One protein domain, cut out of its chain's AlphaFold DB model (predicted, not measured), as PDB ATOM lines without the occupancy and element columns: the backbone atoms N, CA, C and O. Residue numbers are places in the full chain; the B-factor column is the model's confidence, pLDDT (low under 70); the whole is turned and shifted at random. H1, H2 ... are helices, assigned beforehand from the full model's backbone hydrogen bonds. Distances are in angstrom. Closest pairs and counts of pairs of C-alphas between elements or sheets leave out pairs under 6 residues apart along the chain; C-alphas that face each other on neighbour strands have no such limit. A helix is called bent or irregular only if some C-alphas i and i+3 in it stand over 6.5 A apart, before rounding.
ATOM      1  N   GLU A   2     -19.129 -36.668 -38.771       64.94
ATOM      2  CA  GLU A   2     -19.440 -36.362 -40.178       64.94
ATOM      3  C   GLU A   2     -18.319 -36.699 -41.175       64.94
ATOM      4  O   GLU A   2     -18.587 -37.204 -42.262       64.94
ATOM      5  N   SER A   3     -17.048 -36.522 -40.790       74.19
ATOM      6  CA  SER A   3     -15.901 -36.868 -41.652       74.19
ATOM      7  C   SER A   3     -15.877 -38.361 -42.034       74.19
ATOM      8  O   SER A   3     -15.565 -38.719 -43.170       74.19
ATOM      9  N   SER A   4     -16.308 -39.238 -41.117       82.12
ATOM     10  CA  SER A   4     -16.399 -40.684 -41.368       82.12
ATOM     11  C   SER A   4     -17.509 -41.022 -42.373       82.12
ATOM     12  O   SER A   4     -17.305 -41.826 -43.282       82.12
ATOM     13  N   GLN A   5     -18.660 -40.349 -42.276       89.56
ATOM     14  CA  GLN A   5     -19.802 -40.568 -43.170       89.56
ATOM     15  C   GLN A   5     -19.528 -40.068 -44.594       89.56
ATOM     16  O   GLN A   5     -19.822 -40.771 -45.560       89.56
ATOM     17  N   VAL A   6     -18.897 -38.898 -44.743       90.38
ATOM     18  CA  VAL A   6     -18.506 -38.375 -46.064       90.38
ATOM     19  C   VAL A   6     -17.445 -39.273 -46.709       90.38
ATOM     20  O   VAL A   6     -17.544 -39.585 -47.897       90.38
ATOM     21  N   SER A   7     -16.470 -39.755 -45.932       92.12
ATOM     22  CA  SER A   7     -15.450 -40.695 -46.416       92.12
ATOM     23  C   SER A   7     -16.055 -42.032 -46.873       92.12
ATOM     24  O   SER A   7     -15.669 -42.565 -47.919       92.12
ATOM     25  N   ALA A   8     -17.061 -42.544 -46.156       94.69
ATOM     26  CA  ALA A   8     -17.790 -43.755 -46.532       94.69
ATOM     27  C   ALA A   8     -18.587 -43.578 -47.838       94.69
ATOM     28  O   ALA A   8     -18.512 -44.437 -48.715       94.69
ATOM     29  N   LEU A   9     -19.277 -42.444 -48.018       94.44
ATOM     30  CA  LEU A   9     -20.022 -42.134 -49.247       94.44
ATOM     31  C   LEU A   9     -19.098 -41.996 -50.467       94.44
ATOM     32  O   LEU A   9     -19.397 -42.516 -51.545       94.44
ATOM     33  N   VAL A  10     -17.944 -41.341 -50.300       91.75
ATOM     34  CA  VAL A  10     -16.939 -41.213 -51.367       91.75
ATOM     35  C   VAL A  10     -16.316 -42.572 -51.700       91.75
ATOM     36  O   VAL A  10     -16.131 -42.878 -52.878       91.75
ATOM     37  N   SER A  11     -16.049 -43.408 -50.693       95.25
ATOM     38  CA  SER A  11     -15.534 -44.769 -50.894       95.25
ATOM     39  C   SER A  11     -16.547 -45.663 -51.618       95.25
ATOM     40  O   SER A  11     -16.177 -46.362 -52.558       95.25
ATOM     41  N   ALA A  12     -17.833 -45.585 -51.265       93.75
ATOM     42  CA  ALA A  12     -18.902 -46.324 -51.937       93.75
ATOM     43  C   ALA A  12     -19.083 -45.891 -53.405       93.75
ATOM     44  O   ALA A  12     -19.296 -46.730 -54.281       93.75
ATOM     45  N   MET A  13     -18.916 -44.598 -53.710       96.25
ATOM     46  CA  MET A  13     -18.898 -44.107 -55.095       96.25
ATOM     47  C   MET A  13     -17.673 -44.627 -55.866       96.25
ATOM     48  O   MET A  13     -17.805 -45.039 -57.018       96.25
ATOM     49  N   GLN A  14     -16.484 -44.645 -55.253       89.50
ATOM     50  CA  GLN A  14     -15.270 -45.188 -55.883       89.50
ATOM     51  C   GLN A  14     -15.371 -46.695 -56.150       89.50
ATOM     52  O   GLN A  14     -14.832 -47.177 -57.144       89.50
ATOM     53  N   GLN A  15     -16.094 -47.425 -55.301       94.62
ATOM     54  CA  GLN A  15     -16.393 -48.848 -55.472       94.62
ATOM     55  C   GLN A  15     -17.551 -49.113 -56.453       94.62
ATOM     56  O   GLN A  15     -17.901 -50.267 -56.683       94.62
ATOM     57  N   GLY A  16     -18.160 -48.069 -57.031       90.25
ATOM     58  CA  GLY A  16     -19.284 -48.189 -57.967       90.25
ATOM     59  C   GLY A  16     -20.611 -48.606 -57.322       90.25
ATOM     60  O   GLY A  16     -21.564 -48.890 -58.041       90.25
ATOM     61  N   GLN A  17     -20.692 -48.634 -55.988       94.50
ATOM     62  CA  GLN A  17     -21.904 -48.983 -55.236       94.50
ATOM     63  C   GLN A  17     -22.922 -47.838 -55.186       94.50
ATOM     64  O   GLN A  17     -24.097 -48.062 -54.914       94.50
ATOM     65  N   LEU A  18     -22.470 -46.610 -55.438       93.31
ATOM     66  CA  LEU A  18     -23.281 -45.398 -55.410       93.31
ATOM     67  C   LEU A  18     -23.088 -44.622 -56.709       93.31
ATOM     68  O   LEU A  18     -21.956 -44.361 -57.129       93.31
ATOM     69  N   SER A  19     -24.194 -44.232 -57.347       93.31
ATOM     70  CA  SER A  19     -24.119 -43.365 -58.516       93.31
ATOM     71  C   SER A  19     -23.710 -41.951 -58.098       93.31
ATOM     72  O   SER A  19     -23.919 -41.510 -56.965       93.31
ATOM     73  N   LYS A  20     -23.142 -41.188 -59.038       90.81
ATOM     74  CA  LYS A  20     -22.761 -39.797 -58.772       90.81
ATOM     75  C   LYS A  20     -23.970 -38.936 -58.370       90.81
ATOM     76  O   LYS A  20     -23.810 -38.013 -57.582       90.81
ATOM     77  N   ALA A  21     -25.158 -39.226 -58.908       87.56
ATOM     78  CA  ALA A  21     -26.386 -38.507 -58.570       87.56
ATOM     79  C   ALA A  21     -26.819 -38.785 -57.122       87.56
ATOM     80  O   ALA A  21     -27.144 -37.850 -56.392       87.56
ATOM     81  N   ASP A  22     -26.718 -40.041 -56.691       92.12
ATOM     82  CA  ASP A  22     -27.075 -40.460 -55.333       92.12
ATOM     83  C   ASP A  22     -26.100 -39.901 -54.291       92.12
ATOM     84  O   ASP A  22     -26.527 -39.452 -53.231       92.12
ATOM     85  N   LEU A  23     -24.803 -39.807 -54.621       93.50
ATOM     86  CA  LEU A  23     -23.819 -39.122 -53.775       93.50
ATOM     87  C   LEU A  23     -24.227 -37.661 -53.518       93.50
ATOM     88  O   LEU A  23     -24.177 -37.197 -52.379       93.50
ATOM     89  N   TYR A  24     -24.644 -36.930 -54.556       88.31
ATOM     90  CA  TYR A  24     -25.092 -35.546 -54.385       88.31
ATOM     91  C   TYR A  24     -26.377 -35.449 -53.564       88.31
ATOM     92  O   TYR A  24     -26.484 -34.540 -52.743       88.31
ATOM     93  N   ALA A  25     -27.318 -36.382 -53.735       91.12
ATOM     94  CA  ALA A  25     -28.529 -36.434 -52.924       91.12
ATOM     95  C   ALA A  25     -28.198 -36.675 -51.437       91.12
ATOM     96  O   ALA A  25     -28.632 -35.901 -50.583       91.12
ATOM     97  N   SER A  26     -27.344 -37.656 -51.120       93.25
ATOM     98  CA  SER A  26     -26.926 -37.954 -49.742       93.25
ATOM     99  C   SER A  26     -26.132 -36.813 -49.096       93.25
ATOM    100  O   SER A  26     -26.379 -36.465 -47.943       93.25
ATOM    101  N   LEU A  27     -25.223 -36.168 -49.838       89.62
ATOM    102  CA  LEU A  27     -24.491 -34.994 -49.347       89.62
ATOM    103  C   LEU A  27     -25.402 -33.771 -49.161       89.62
ATOM    104  O   LEU A  27     -25.139 -32.935 -48.297       89.62
ATOM    105  N   SER A  28     -26.471 -33.652 -49.957       84.38
ATOM    106  CA  SER A  28     -27.450 -32.572 -49.802       84.38
ATOM    107  C   SER A  28     -28.288 -32.726 -48.529       84.38
ATOM    108  O   SER A  28     -28.487 -31.730 -47.839       84.38
ATOM    109  N   GLY A  29     -28.672 -33.957 -48.164       83.06
ATOM    110  CA  GLY A  29     -29.393 -34.245 -46.920       83.06
ATOM    111  C   GLY A  29     -28.560 -33.944 -45.671       83.06
ATOM    112  O   GLY A  29     -29.021 -33.230 -44.784       83.06
ATOM    113  N   LEU A  30     -27.285 -34.354 -45.661       83.62
ATOM    114  CA  LEU A  30     -26.346 -34.035 -44.570       83.62
ATOM    115  C   LEU A  30     -26.175 -32.519 -44.369       83.62
ATOM    116  O   LEU A  30     -26.003 -32.031 -43.257       83.62
ATOM    117  N   LYS A  31     -26.260 -31.738 -45.451       73.06
ATOM    118  CA  LYS A  31     -26.146 -30.276 -45.395       73.06
ATOM    119  C   LYS A  31     -27.385 -29.597 -44.802       73.06
ATOM    120  O   LYS A  31     -27.270 -28.475 -44.302       73.06
ATOM    121  N   GLU A  32     -28.556 -30.226 -44.888       71.06
ATOM    122  CA  GLU A  32     -29.775 -29.719 -44.254       71.06
ATOM    123  C   GLU A  32     -29.800 -30.006 -42.750       71.06
ATOM    124  O   GLU A  32     -30.203 -29.121 -41.994       71.06
ATOM    125  N   GLU A  33     -29.270 -31.149 -42.305       67.62
ATOM    126  CA  GLU A  33     -29.132 -31.475 -40.876       67.62
ATOM    127  C   GLU A  33     -28.192 -30.491 -40.156       67.62
ATOM    128  O   GLU A  33     -28.575 -29.884 -39.155       67.62
ATOM    129  N   VAL A  34     -27.025 -30.182 -40.737       62.16
ATOM    130  CA  VAL A  34     -26.070 -29.205 -40.164       62.16
ATOM    131  C   VAL A  34     -26.667 -27.790 -40.069       62.16
ATOM    132  O   VAL A  34     -26.337 -27.006 -39.176       62.16
ATOM    133  N   LYS A  35     -27.594 -27.434 -40.966       57.69
ATOM    134  CA  LYS A  35     -28.264 -26.125 -40.938       57.69
ATOM    135  C   LYS A  35     -29.205 -25.964 -39.743       57.69
ATOM    136  O   LYS A  35     -29.417 -24.828 -39.322       57.69
ATOM    137  N   GLN A  36     -29.741 -27.052 -39.191       56.00
ATOM    138  CA  GLN A  36     -30.663 -26.997 -38.054       56.00
ATOM    139  C   GLN A  36     -29.944 -26.851 -36.702       56.00
ATOM    140  O   GLN A  36     -30.525 -26.293 -35.772       56.00
ATOM    141  N   GLU A  37     -28.670 -27.237 -36.598       54.62
ATOM    142  CA  GLU A  37     -27.909 -27.145 -35.338       54.62
ATOM    143  C   GLU A  37     -27.186 -25.798 -35.140       54.62
ATOM    144  O   GLU A  37     -27.012 -25.326 -34.013       54.62
ATOM    145  N   THR A  38     -26.833 -25.108 -36.230       54.75
ATOM    146  CA  THR A  38     -26.133 -23.806 -36.179       54.75
ATOM    147  C   THR A  38     -26.836 -22.661 -35.417       54.75
ATOM    148  O   THR A  38     -26.114 -21.901 -34.762       54.75
ATOM    149  N   PRO A  39     -28.178 -22.490 -35.407       53.81
ATOM    150  CA  PRO A  39     -28.800 -21.416 -34.624       53.81
ATOM    151  C   PRO A  39     -28.685 -21.622 -33.103       53.81
ATOM    152  O   PRO A  39     -28.586 -20.640 -32.370       53.81
ATOM    153  N   GLN A  40     -28.603 -22.865 -32.611       55.03
ATOM    154  CA  GLN A  40     -28.534 -23.137 -31.167       55.03
ATOM    155  C   GLN A  40     -27.165 -22.826 -30.546       55.03
ATOM    156  O   GLN A  40     -27.069 -22.563 -29.346       55.03
ATOM    157  N   ILE A  41     -26.091 -22.861 -31.338       57.62
ATOM    158  CA  ILE A  41     -24.732 -22.574 -30.854       57.62
ATOM    159  C   ILE A  41     -24.529 -21.058 -30.704       57.62
ATOM    160  O   ILE A  41     -23.908 -20.617 -29.739       57.62
ATOM    161  N   ILE A  42     -25.115 -20.255 -31.599       59.44
ATOM    162  CA  ILE A  42     -24.997 -18.789 -31.575       59.44
ATOM    163  C   ILE A  42     -25.743 -18.192 -30.372       59.44
ATOM    164  O   ILE A  42     -25.221 -17.288 -29.724       59.44
ATOM    165  N   GLU A  43     -26.917 -18.719 -30.008       62.47
ATOM    166  CA  GLU A  43     -27.649 -18.239 -28.824       62.47
ATOM    167  C   GLU A  43     -26.896 -18.527 -27.513       62.47
ATOM    168  O   GLU A  43     -26.886 -17.702 -26.593       62.47
ATOM    169  N   LYS A  44     -26.201 -19.669 -27.428       70.62
ATOM    170  CA  LYS A  44     -25.424 -20.040 -26.237       70.62
ATOM    171  C   LYS A  44     -24.236 -19.104 -26.011       70.62
ATOM    172  O   LYS A  44     -24.005 -18.701 -24.873       70.62
ATOM    173  N   THR A  45     -23.520 -18.701 -27.060       72.25
ATOM    174  CA  THR A  45     -22.342 -17.824 -26.921       72.25
ATOM    175  C   THR A  45     -22.734 -16.384 -26.590       72.25
ATOM    176  O   THR A  45     -22.071 -15.734 -25.778       72.25
ATOM    177  N   THR A  46     -23.861 -15.895 -27.118       75.75
ATOM    178  CA  THR A  46     -24.373 -14.561 -26.766       75.75
ATOM    179  C   THR A  46     -24.802 -14.461 -25.304       75.75
ATOM    180  O   THR A  46     -24.556 -13.432 -24.672       75.75
ATOM    181  N   ASN A  47     -25.366 -15.536 -24.743       83.19
ATOM    182  CA  ASN A  47     -25.777 -15.575 -23.340       83.19
ATOM    183  C   ASN A  47     -24.565 -15.570 -22.394       83.19
ATOM    184  O   ASN A  47     -24.541 -14.803 -21.437       83.19
ATOM    185  N   VAL A  48     -23.500 -16.312 -22.719       87.38
ATOM    186  CA  VAL A  48     -22.269 -16.340 -21.904       87.38
ATOM    187  C   VAL A  48     -21.582 -14.970 -21.851       87.38
ATOM    188  O   VAL A  48     -21.129 -14.536 -20.790       87.38
ATOM    189  N   VAL A  49     -21.525 -14.244 -22.973       89.31
ATOM    190  CA  VAL A  49     -20.946 -12.889 -22.997       89.31
ATOM    191  C   VAL A  49     -21.815 -11.905 -22.207       89.31
ATOM    192  O   VAL A  49     -21.276 -11.074 -21.470       89.31
ATOM    193  N   ALA A  50     -23.142 -12.006 -22.315       90.75
ATOM    194  CA  ALA A  50     -24.067 -11.177 -21.545       90.75
ATOM    195  C   ALA A  50     -23.929 -11.418 -20.030       90.75
ATOM    196  O   ALA A  50     -23.860 -10.449 -19.269       90.75
ATOM    197  N   ASP A  51     -23.785 -12.674 -19.605       93.25
ATOM    198  CA  ASP A  51     -23.606 -13.055 -18.200       93.25
ATOM    199  C   ASP A  51     -22.265 -12.575 -17.634       93.25
ATOM    200  O   ASP A  51     -22.219 -12.013 -16.537       93.25
ATOM    201  N   LEU A  52     -21.170 -12.703 -18.395       94.31
ATOM    202  CA  LEU A  52     -19.850 -12.200 -17.994       94.31
ATOM    203  C   LEU A  52     -19.845 -10.672 -17.840       94.31
ATOM    204  O   LEU A  52     -19.310 -10.136 -16.865       94.31
ATOM    205  N   VAL A  53     -20.482  -9.954 -18.770       92.56
ATOM    206  CA  VAL A  53     -20.627  -8.492 -18.693       92.56
ATOM    207  C   VAL A  53     -21.553  -8.090 -17.539       92.56
ATOM    208  O   VAL A  53     -21.283  -7.098 -16.856       92.56
ATOM    209  N   GLY A  54     -22.608  -8.864 -17.275       93.81
ATOM    210  CA  GLY A  54     -23.492  -8.695 -16.122       93.81
ATOM    211  C   GLY A  54     -22.762  -8.875 -14.789       93.81
ATOM    212  O   GLY A  54     -22.880  -8.024 -13.906       93.81
ATOM    213  N   ALA A  55     -21.938  -9.915 -14.661       93.31
ATOM    214  CA  ALA A  55     -21.127 -10.181 -13.474       93.31
ATOM    215  C   ALA A  55     -20.098  -9.069 -13.210       93.31
ATOM    216  O   ALA A  55     -19.921  -8.655 -12.062       93.31
ATOM    217  N   MET A  56     -19.484  -8.516 -14.264       95.62
ATOM    218  CA  MET A  56     -18.601  -7.350 -14.145       95.62
ATOM    219  C   MET A  56     -19.366  -6.107 -13.662       95.62
ATOM    220  O   MET A  56     -18.890  -5.394 -12.781       95.62
ATOM    221  N   ARG A  57     -20.576  -5.851 -14.186       90.38
ATOM    222  CA  ARG A  57     -21.422  -4.725 -13.736       90.38
ATOM    223  C   ARG A  57     -21.869  -4.858 -12.282       90.38
ATOM    224  O   ARG A  57     -22.019  -3.849 -11.605       90.38
ATOM    225  N   GLN A  58     -22.058  -6.085 -11.805       94.88
ATOM    226  CA  GLN A  58     -22.377  -6.382 -10.407       94.88
ATOM    227  C   GLN A  58     -21.143  -6.345  -9.486       94.88
ATOM    228  O   GLN A  58     -21.273  -6.632  -8.300       94.88
ATOM    229  N   GLY A  59     -19.949  -6.033 -10.009       91.12
ATOM    230  CA  GLY A  59     -18.701  -6.007  -9.239       91.12
ATOM    231  C   GLY A  59     -18.194  -7.388  -8.810       91.12
ATOM    232  O   GLY A  59     -17.246  -7.469  -8.038       91.12
ATOM    233  N   LYS A  60     -18.799  -8.475  -9.310       95.06
ATOM    234  CA  LYS A  60     -18.418  -9.865  -8.998       95.06
ATOM    235  C   LYS A  60     -17.191 -10.338  -9.778       95.06
ATOM    236  O   LYS A  60     -16.651 -11.394  -9.478       95.06
ATOM    237  N   LEU A  61     -16.806  -9.589 -10.807       94.75
ATOM    238  CA  LEU A  61     -15.746  -9.941 -11.739       94.75
ATOM    239  C   LEU A  61     -14.925  -8.691 -12.047       94.75
ATOM    240  O   LEU A  61     -15.471  -7.660 -12.450       94.75
ATOM    241  N   SER A  62     -13.611  -8.775 -11.865       95.38
ATOM    242  CA  SER A  62     -12.703  -7.695 -12.244       95.38
ATOM    243  C   SER A  62     -12.557  -7.612 -13.767       95.38
ATOM    244  O   SER A  62     -12.738  -8.588 -14.501       95.38
ATOM    245  N   LYS A  63     -12.174  -6.435 -14.278       92.31
ATOM    246  CA  LYS A  63     -11.948  -6.234 -15.720       92.31
ATOM    247  C   LYS A  63     -10.880  -7.185 -16.284       92.31
ATOM    248  O   LYS A  63     -11.005  -7.633 -17.420       92.31
ATOM    249  N   SER A  64      -9.844  -7.500 -15.505       90.50
ATOM    250  CA  SER A  64      -8.793  -8.456 -15.879       90.50
ATOM    251  C   SER A  64      -9.308  -9.892 -15.970       90.50
ATOM    252  O   SER A  64      -8.969 -10.600 -16.914       90.50
ATOM    253  N   GLU A  65     -10.166 -10.313 -15.039       93.88
ATOM    254  CA  GLU A  65     -10.783 -11.644 -15.064       93.88
ATOM    255  C   GLU A  65     -11.772 -11.783 -16.224       93.88
ATOM    256  O   GLU A  65     -11.782 -12.816 -16.887       93.88
ATOM    257  N   LEU A  66     -12.526 -10.727 -16.559       95.06
ATOM    258  CA  LEU A  66     -13.401 -10.721 -17.735       95.06
ATOM    259  C   LEU A  66     -12.606 -10.912 -19.034       95.06
ATOM    260  O   LEU A  66     -12.995 -11.708 -19.886       95.06
ATOM    261  N   LEU A  67     -11.474 -10.219 -19.182       91.06
ATOM    262  CA  LEU A  67     -10.613 -10.374 -20.356       91.06
ATOM    263  C   LEU A  67      -9.977 -11.769 -20.425       91.06
ATOM    264  O   LEU A  67      -9.858 -12.324 -21.518       91.06
ATOM    265  N   SER A  68      -9.614 -12.354 -19.281       93.25
ATOM    266  CA  SER A  68      -9.095 -13.725 -19.206       93.25
ATOM    267  C   SER A  68     -10.158 -14.757 -19.603       93.25
ATOM    268  O   SER A  68      -9.901 -15.601 -20.462       93.25
ATOM    269  N   SER A  69     -11.380 -14.632 -19.072       94.00
ATOM    270  CA  SER A  69     -12.514 -15.517 -19.375       94.00
ATOM    271  C   SER A  69     -13.001 -15.394 -20.821       94.00
ATOM    272  O   SER A  69     -13.329 -16.396 -21.447       94.00
ATOM    273  N   LEU A  70     -12.998 -14.189 -21.401       92.56
ATOM    274  CA  LEU A  70     -13.283 -14.017 -22.831       92.56
ATOM    275  C   LEU A  70     -12.184 -14.640 -23.699       92.56
ATOM    276  O   LEU A  70     -12.475 -15.280 -24.705       92.56
ATOM    277  N   SER A  71     -10.919 -14.498 -23.297       88.19
ATOM    278  CA  SER A  71      -9.788 -15.072 -24.034       88.19
ATOM    279  C   SER A  71      -9.785 -16.603 -23.997       88.19
ATOM    280  O   SER A  71      -9.436 -17.231 -24.997       88.19
ATOM    281  N   SER A  72     -10.180 -17.218 -22.878       86.94
ATOM    282  CA  SER A  72     -10.325 -18.675 -22.787       86.94
ATOM    283  C   SER A  72     -11.507 -19.182 -23.617       86.94
ATOM    284  O   SER A  72     -11.355 -20.190 -24.305       86.94
ATOM    285  N   HIS A  73     -12.629 -18.452 -23.648       86.19
ATOM    286  CA  HIS A  73     -13.781 -18.798 -24.488       86.19
ATOM    287  C   HIS A  73     -13.446 -18.726 -25.987       86.19
ATOM    288  O   HIS A  73     -13.723 -19.667 -26.725       86.19
ATOM    289  N   ILE A  74     -12.730 -17.682 -26.424       81.31
ATOM    290  CA  ILE A  74     -12.276 -17.540 -27.820       81.31
ATOM    291  C   ILE A  74     -11.316 -18.674 -28.217       81.31
ATOM    292  O   ILE A  74     -11.386 -19.180 -29.335       81.31
ATOM    293  N   ARG A  75     -10.419 -19.105 -27.317       77.50
ATOM    294  CA  ARG A  75      -9.520 -20.243 -27.588       77.50
ATOM    295  C   ARG A  75     -10.273 -21.571 -27.673       77.50
ATOM    296  O   ARG A  75      -9.931 -22.390 -28.521       77.50
ATOM    297  N   ALA A  76     -11.299 -21.767 -26.844       76.00
ATOM    298  CA  ALA A  76     -12.154 -22.951 -26.899       76.00
ATOM    299  C   ALA A  76     -12.959 -23.011 -28.213       76.00
ATOM    300  O   ALA A  76     -13.021 -24.062 -28.848       76.00
ATOM    301  N   GLU A  77     -13.485 -21.879 -28.691       70.56
ATOM    302  CA  GLU A  77     -14.159 -21.803 -29.996       70.56
ATOM    303  C   GLU A  77     -13.198 -22.045 -31.171       70.56
ATOM    304  O   GLU A  77     -13.554 -22.695 -32.154       70.56
ATOM    305  N   GLN A  78     -11.945 -21.592 -31.062       65.06
ATOM    306  CA  GLN A  78     -10.929 -21.835 -32.089       65.06
ATOM    307  C   GLN A  78     -10.532 -23.314 -32.204       65.06
ATOM    308  O   GLN A  78     -10.226 -23.751 -33.311       65.06
ATOM    309  N   SER A  79     -10.607 -24.107 -31.127       57.59
ATOM    310  CA  SER A  79     -10.391 -25.564 -31.209       57.59
ATOM    311  C   SER A  79     -11.536 -26.332 -31.884       57.59
ATOM    312  O   SER A  79     -11.303 -27.404 -32.429       57.59
ATOM    313  N   VAL A  80     -12.750 -25.770 -31.938       57.06
ATOM    314  CA  VAL A  80     -13.888 -26.351 -32.685       57.06
ATOM    315  C   VAL A  80     -13.818 -25.986 -34.182       57.06
ATOM    316  O   VAL A  80     -14.418 -26.634 -35.034       57.06
ATOM    317  N   SER A  81     -12.998 -24.994 -34.550       48.75
ATOM    318  CA  SER A  81     -12.816 -24.535 -35.933       48.75
ATOM    319  C   SER A  81     -11.948 -25.460 -36.808       48.75
ATOM    320  O   SER A  81     -11.810 -25.182 -38.005       48.75
ATOM    321  N   GLU A  82     -11.380 -26.556 -36.298       51.03
ATOM    322  CA  GLU A  82     -10.665 -27.535 -37.140       51.03
ATOM    323  C   GLU A  82     -11.607 -28.276 -38.115       51.03
ATOM    324  O   GLU A  82     -11.181 -28.665 -39.203       51.03
ATOM    325  N   GLU A  83     -12.919 -28.323 -37.847       51.56
ATOM    326  CA  GLU A  83     -13.929 -28.826 -38.800       51.56
ATOM    327  C   GLU A  83     -14.130 -27.895 -40.021       51.56
ATOM    328  O   GLU A  83     -14.561 -28.324 -41.096       51.56
ATOM    329  N   SER A  84     -13.703 -26.627 -39.940       54.34
ATOM    330  CA  SER A  84     -13.696 -25.698 -41.088       54.34
ATOM    331  C   SER A  84     -12.582 -25.986 -42.111       54.34
ATOM    332  O   SER A  84     -12.635 -25.508 -43.248       54.34
ATOM    333  N   SER A  85     -11.588 -26.803 -41.737       51.75
ATOM    334  CA  SER A  85     -10.554 -27.305 -42.650       51.75
ATOM    335  C   SER A  85     -11.163 -28.226 -43.712       51.75
ATOM    336  O   SER A  85     -10.937 -28.045 -44.910       51.75
ATOM    337  N   VAL A  86     -12.048 -29.130 -43.285       55.47
ATOM    338  CA  VAL A  86     -12.691 -30.130 -44.151       55.47
ATOM    339  C   VAL A  86     -13.620 -29.464 -45.169       55.47
ATOM    340  O   VAL A  86     -13.591 -29.793 -46.353       55.47
ATOM    341  N   THR A  87     -14.383 -28.445 -44.760       58.00
ATOM    342  CA  THR A  87     -15.240 -27.677 -45.688       58.00
ATOM    343  C   THR A  87     -14.435 -26.828 -46.681       58.00
ATOM    344  O   THR A  87     -14.883 -26.586 -47.807       58.00
ATOM    345  N   ARG A  88     -13.221 -26.398 -46.307       61.12
ATOM    346  CA  ARG A  88     -12.287 -25.700 -47.201       61.12
ATOM    347  C   ARG A  88     -11.670 -26.651 -48.228       61.12
ATOM    348  O   ARG A  88     -11.564 -26.266 -49.394       61.12
ATOM    349  N   GLU A  89     -11.304 -27.863 -47.825       66.50
ATOM    350  CA  GLU A  89     -10.799 -28.905 -48.727       66.50
ATOM    351  C   GLU A  89     -11.880 -29.399 -49.695       66.50
ATOM    352  O   GLU A  89     -11.620 -29.494 -50.895       66.50
ATOM    353  N   LEU A  90     -13.121 -29.585 -49.230       69.38
ATOM    354  CA  LEU A  90     -14.265 -29.927 -50.084       69.38
ATOM    355  C   LEU A  90     -14.526 -28.864 -51.160       69.38
ATOM    356  O   LEU A  90     -14.665 -29.200 -52.335       69.38
ATOM    357  N   ARG A  91     -14.489 -27.572 -50.806       69.50
ATOM    358  CA  ARG A  91     -14.612 -26.481 -51.794       69.50
ATOM    359  C   ARG A  91     -13.452 -26.442 -52.788       69.50
ATOM    360  O   ARG A  91     -13.652 -26.098 -53.951       69.50
ATOM    361  N   GLN A  92     -12.235 -26.765 -52.350       74.81
ATOM    362  CA  GLN A  92     -11.098 -26.874 -53.265       74.81
ATOM    363  C   GLN A  92     -11.272 -28.060 -54.219       74.81
ATOM    364  O   GLN A  92     -11.028 -27.910 -55.415       74.81
ATOM    365  N   ALA A  93     -11.742 -29.206 -53.725       73.81
ATOM    366  CA  ALA A  93     -12.006 -30.388 -54.536       73.81
ATOM    367  C   ALA A  93     -13.110 -30.146 -55.582       73.81
ATOM    368  O   ALA A  93     -12.929 -30.519 -56.743       73.81
ATOM    369  N   GLU A  94     -14.200 -29.462 -55.213       77.38
ATOM    370  CA  GLU A  94     -15.267 -29.046 -56.139       77.38
ATOM    371  C   GLU A  94     -14.729 -28.142 -57.257       77.38
ATOM    372  O   GLU A  94     -14.948 -28.417 -58.437       77.38
ATOM    373  N   MET A  95     -13.935 -27.127 -56.906       85.69
ATOM    374  CA  MET A  95     -13.320 -26.212 -57.874       85.69
ATOM    375  C   MET A  95     -12.383 -26.943 -58.855       85.69
ATOM    376  O   MET A  95     -12.392 -26.671 -60.059       85.69
ATOM    377  N   TRP A  96     -11.590 -27.909 -58.377       77.62
ATOM    378  CA  TRP A  96     -10.723 -28.729 -59.233       77.62
ATOM    379  C   TRP A  96     -11.497 -29.726 -60.107       77.62
ATOM    380  O   TRP A  96     -11.028 -30.092 -61.190       77.62
ATOM    381  N   ALA A  97     -12.655 -30.209 -59.656       77.06
ATOM    382  CA  ALA A  97     -13.536 -31.047 -60.463       77.06
ATOM    383  C   ALA A  97     -14.201 -30.232 -61.585       77.06
ATOM    384  O   ALA A  97     -14.261 -30.694 -62.726       77.06
ATOM    385  N   GLU A  98     -14.613 -28.997 -61.290       77.81
ATOM    386  CA  GLU A  98     -15.193 -28.075 -62.265       77.81
ATOM    387  C   GLU A  98     -14.177 -27.702 -63.359       77.81
ATOM    388  O   GLU A  98     -14.480 -27.847 -64.546       77.81
ATOM    389  N   LEU A  99     -12.930 -27.376 -62.991       77.25
ATOM    390  CA  LEU A  99     -11.847 -27.101 -63.951       77.25
ATOM    391  C   LEU A  99     -11.563 -28.280 -64.894       77.25
ATOM    392  O   LEU A  99     -11.419 -28.090 -66.102       77.25
ATOM    393  N   ARG A 100     -11.517 -29.507 -64.359       79.81
ATOM    394  CA  ARG A 100     -11.291 -30.716 -65.169       79.81
ATOM    395  C   ARG A 100     -12.463 -31.009 -66.100       79.81
ATOM    396  O   ARG A 100     -12.256 -31.431 -67.235       79.81
ATOM    397  N   SER A 101     -13.691 -30.745 -65.653       73.56
ATOM    398  CA  SER A 101     -14.875 -30.880 -66.504       73.56
ATOM    399  C   SER A 101     -14.921 -29.832 -67.624       73.56
ATOM    400  O   SER A 101     -15.358 -30.149 -68.728       73.56
ATOM    401  N   ALA A 102     -14.406 -28.621 -67.381       70.00
ATOM    402  CA  ALA A 102     -14.288 -27.572 -68.390       70.00
ATOM    403  C   ALA A 102     -13.217 -27.897 -69.446       70.00
ATOM    404  O   ALA A 102     -13.486 -27.753 -70.635       70.00
ATOM    405  N   GLN A 103     -12.050 -28.413 -69.037       73.94
ATOM    406  CA  GLN A 103     -11.017 -28.870 -69.980       73.94
ATOM    407  C   GLN A 103     -11.514 -30.015 -70.866       73.94
ATOM    408  O   GLN A 103     -11.329 -29.981 -72.078       73.94
ATOM    409  N   LYS A 104     -12.232 -30.985 -70.287       74.56
ATOM    410  CA  LYS A 104     -12.774 -32.113 -71.053       74.56
ATOM    411  C   LYS A 104     -13.850 -31.691 -72.064       74.56
ATOM    412  O   LYS A 104     -13.997 -32.340 -73.091       74.56
ATOM    413  N   ARG A 105     -14.590 -30.603 -71.811       68.75
ATOM    414  CA  ARG A 105     -15.532 -30.030 -72.794       68.75
ATOM    415  C   ARG A 105     -14.811 -29.386 -73.980       68.75
ATOM    416  O   ARG A 105     -15.289 -29.528 -75.095       68.75
ATOM    417  N   GLN A 106     -13.664 -28.745 -73.751       62.03
ATOM    418  CA  GLN A 106     -12.837 -28.200 -74.835       62.03
ATOM    419  C   GLN A 106     -12.241 -29.298 -75.723       62.03
ATOM    420  O   GLN A 106     -12.274 -29.165 -76.940       62.03
ATOM    421  N   GLU A 107     -11.757 -30.398 -75.141       68.38
ATOM    422  CA  GLU A 107     -11.188 -31.505 -75.926       68.38
ATOM    423  C   GLU A 107     -12.240 -32.206 -76.807       68.38
ATOM    424  O   GLU A 107     -11.943 -32.587 -77.934       68.38
ATOM    425  N   VAL A 108     -13.490 -32.319 -76.343       67.19
ATOM    426  CA  VAL A 108     -14.580 -32.936 -77.127       67.19
ATOM    427  C   VAL A 108     -15.079 -32.022 -78.260       67.19
ATOM    428  O   VAL A 108     -15.492 -32.520 -79.310       67.19
TER     429      VAL A 108
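Overview. This is residues 2 to 108 of the 595 residues of the protein "Hypothetical protein" of Aureoumbra lagunensis (UniProt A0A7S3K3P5). One long, gently bent helix, H2, is the spine of a thin rod; H1 folds back along its first arm, H3 along its second, and H4 leads back from H3 toward H1's end, sticking out with residues 87 to 108. The printed part has 107 residues with four named helices, H1 to H4, and no named strand: all helix, extended, radius of gyration of the C-alphas 21.8 A, spans 72 by 26 by 18 A.

Arrangement. H2, residues 20 to 57, is one helix by its hydrogen bonds but bent, C-alphas 36 and 39 being 6.8 A apart; arms H2a, to 36, and H2b, from 39, stand at 27 degrees. H1, residues 2 to 14, forms a hairpin with H2a, touching its residues 20 to 27 alone; closest C-alphas, Leu 9 and Leu 23, 6.6 A. H2b forms a hairpin with H3, residues 63 to 80, in which residues 49 to 56 alone of H2b touch H3 and residues 63 to 70 alone of H3 touch H2b; closest C-alphas, Leu 52 and Leu 66, 6.6 A. H4, residues 83 to 108, meets H3 only through their link. Every O i to N i+4 pair is within hydrogen-bond range in H1, but 11 of 13 in H2a, 14 of 15 in H2b, 13 of 14 in H3, 21 of 22 in H4.

Along the chain. Find C-alpha 2 at (-19.440, -36.362, -40.178), where H1 begins, 18.5 A long; H2a spans 25.6 A, H2b 27.7 A, H3 26.4 A, and H4 38.6 A to C-alpha 108 at (-14.580, -32.936, -77.127).

Size, cuts and confidence. The printed part has no cut, and its three links are tight. The C-alphas farthest apart, Gly 59 and Val 108, are 73.2 A apart. Look for pLDDT under 70 at residue 2 and residues 33 to 43, 78 to 91 and 105 to 108.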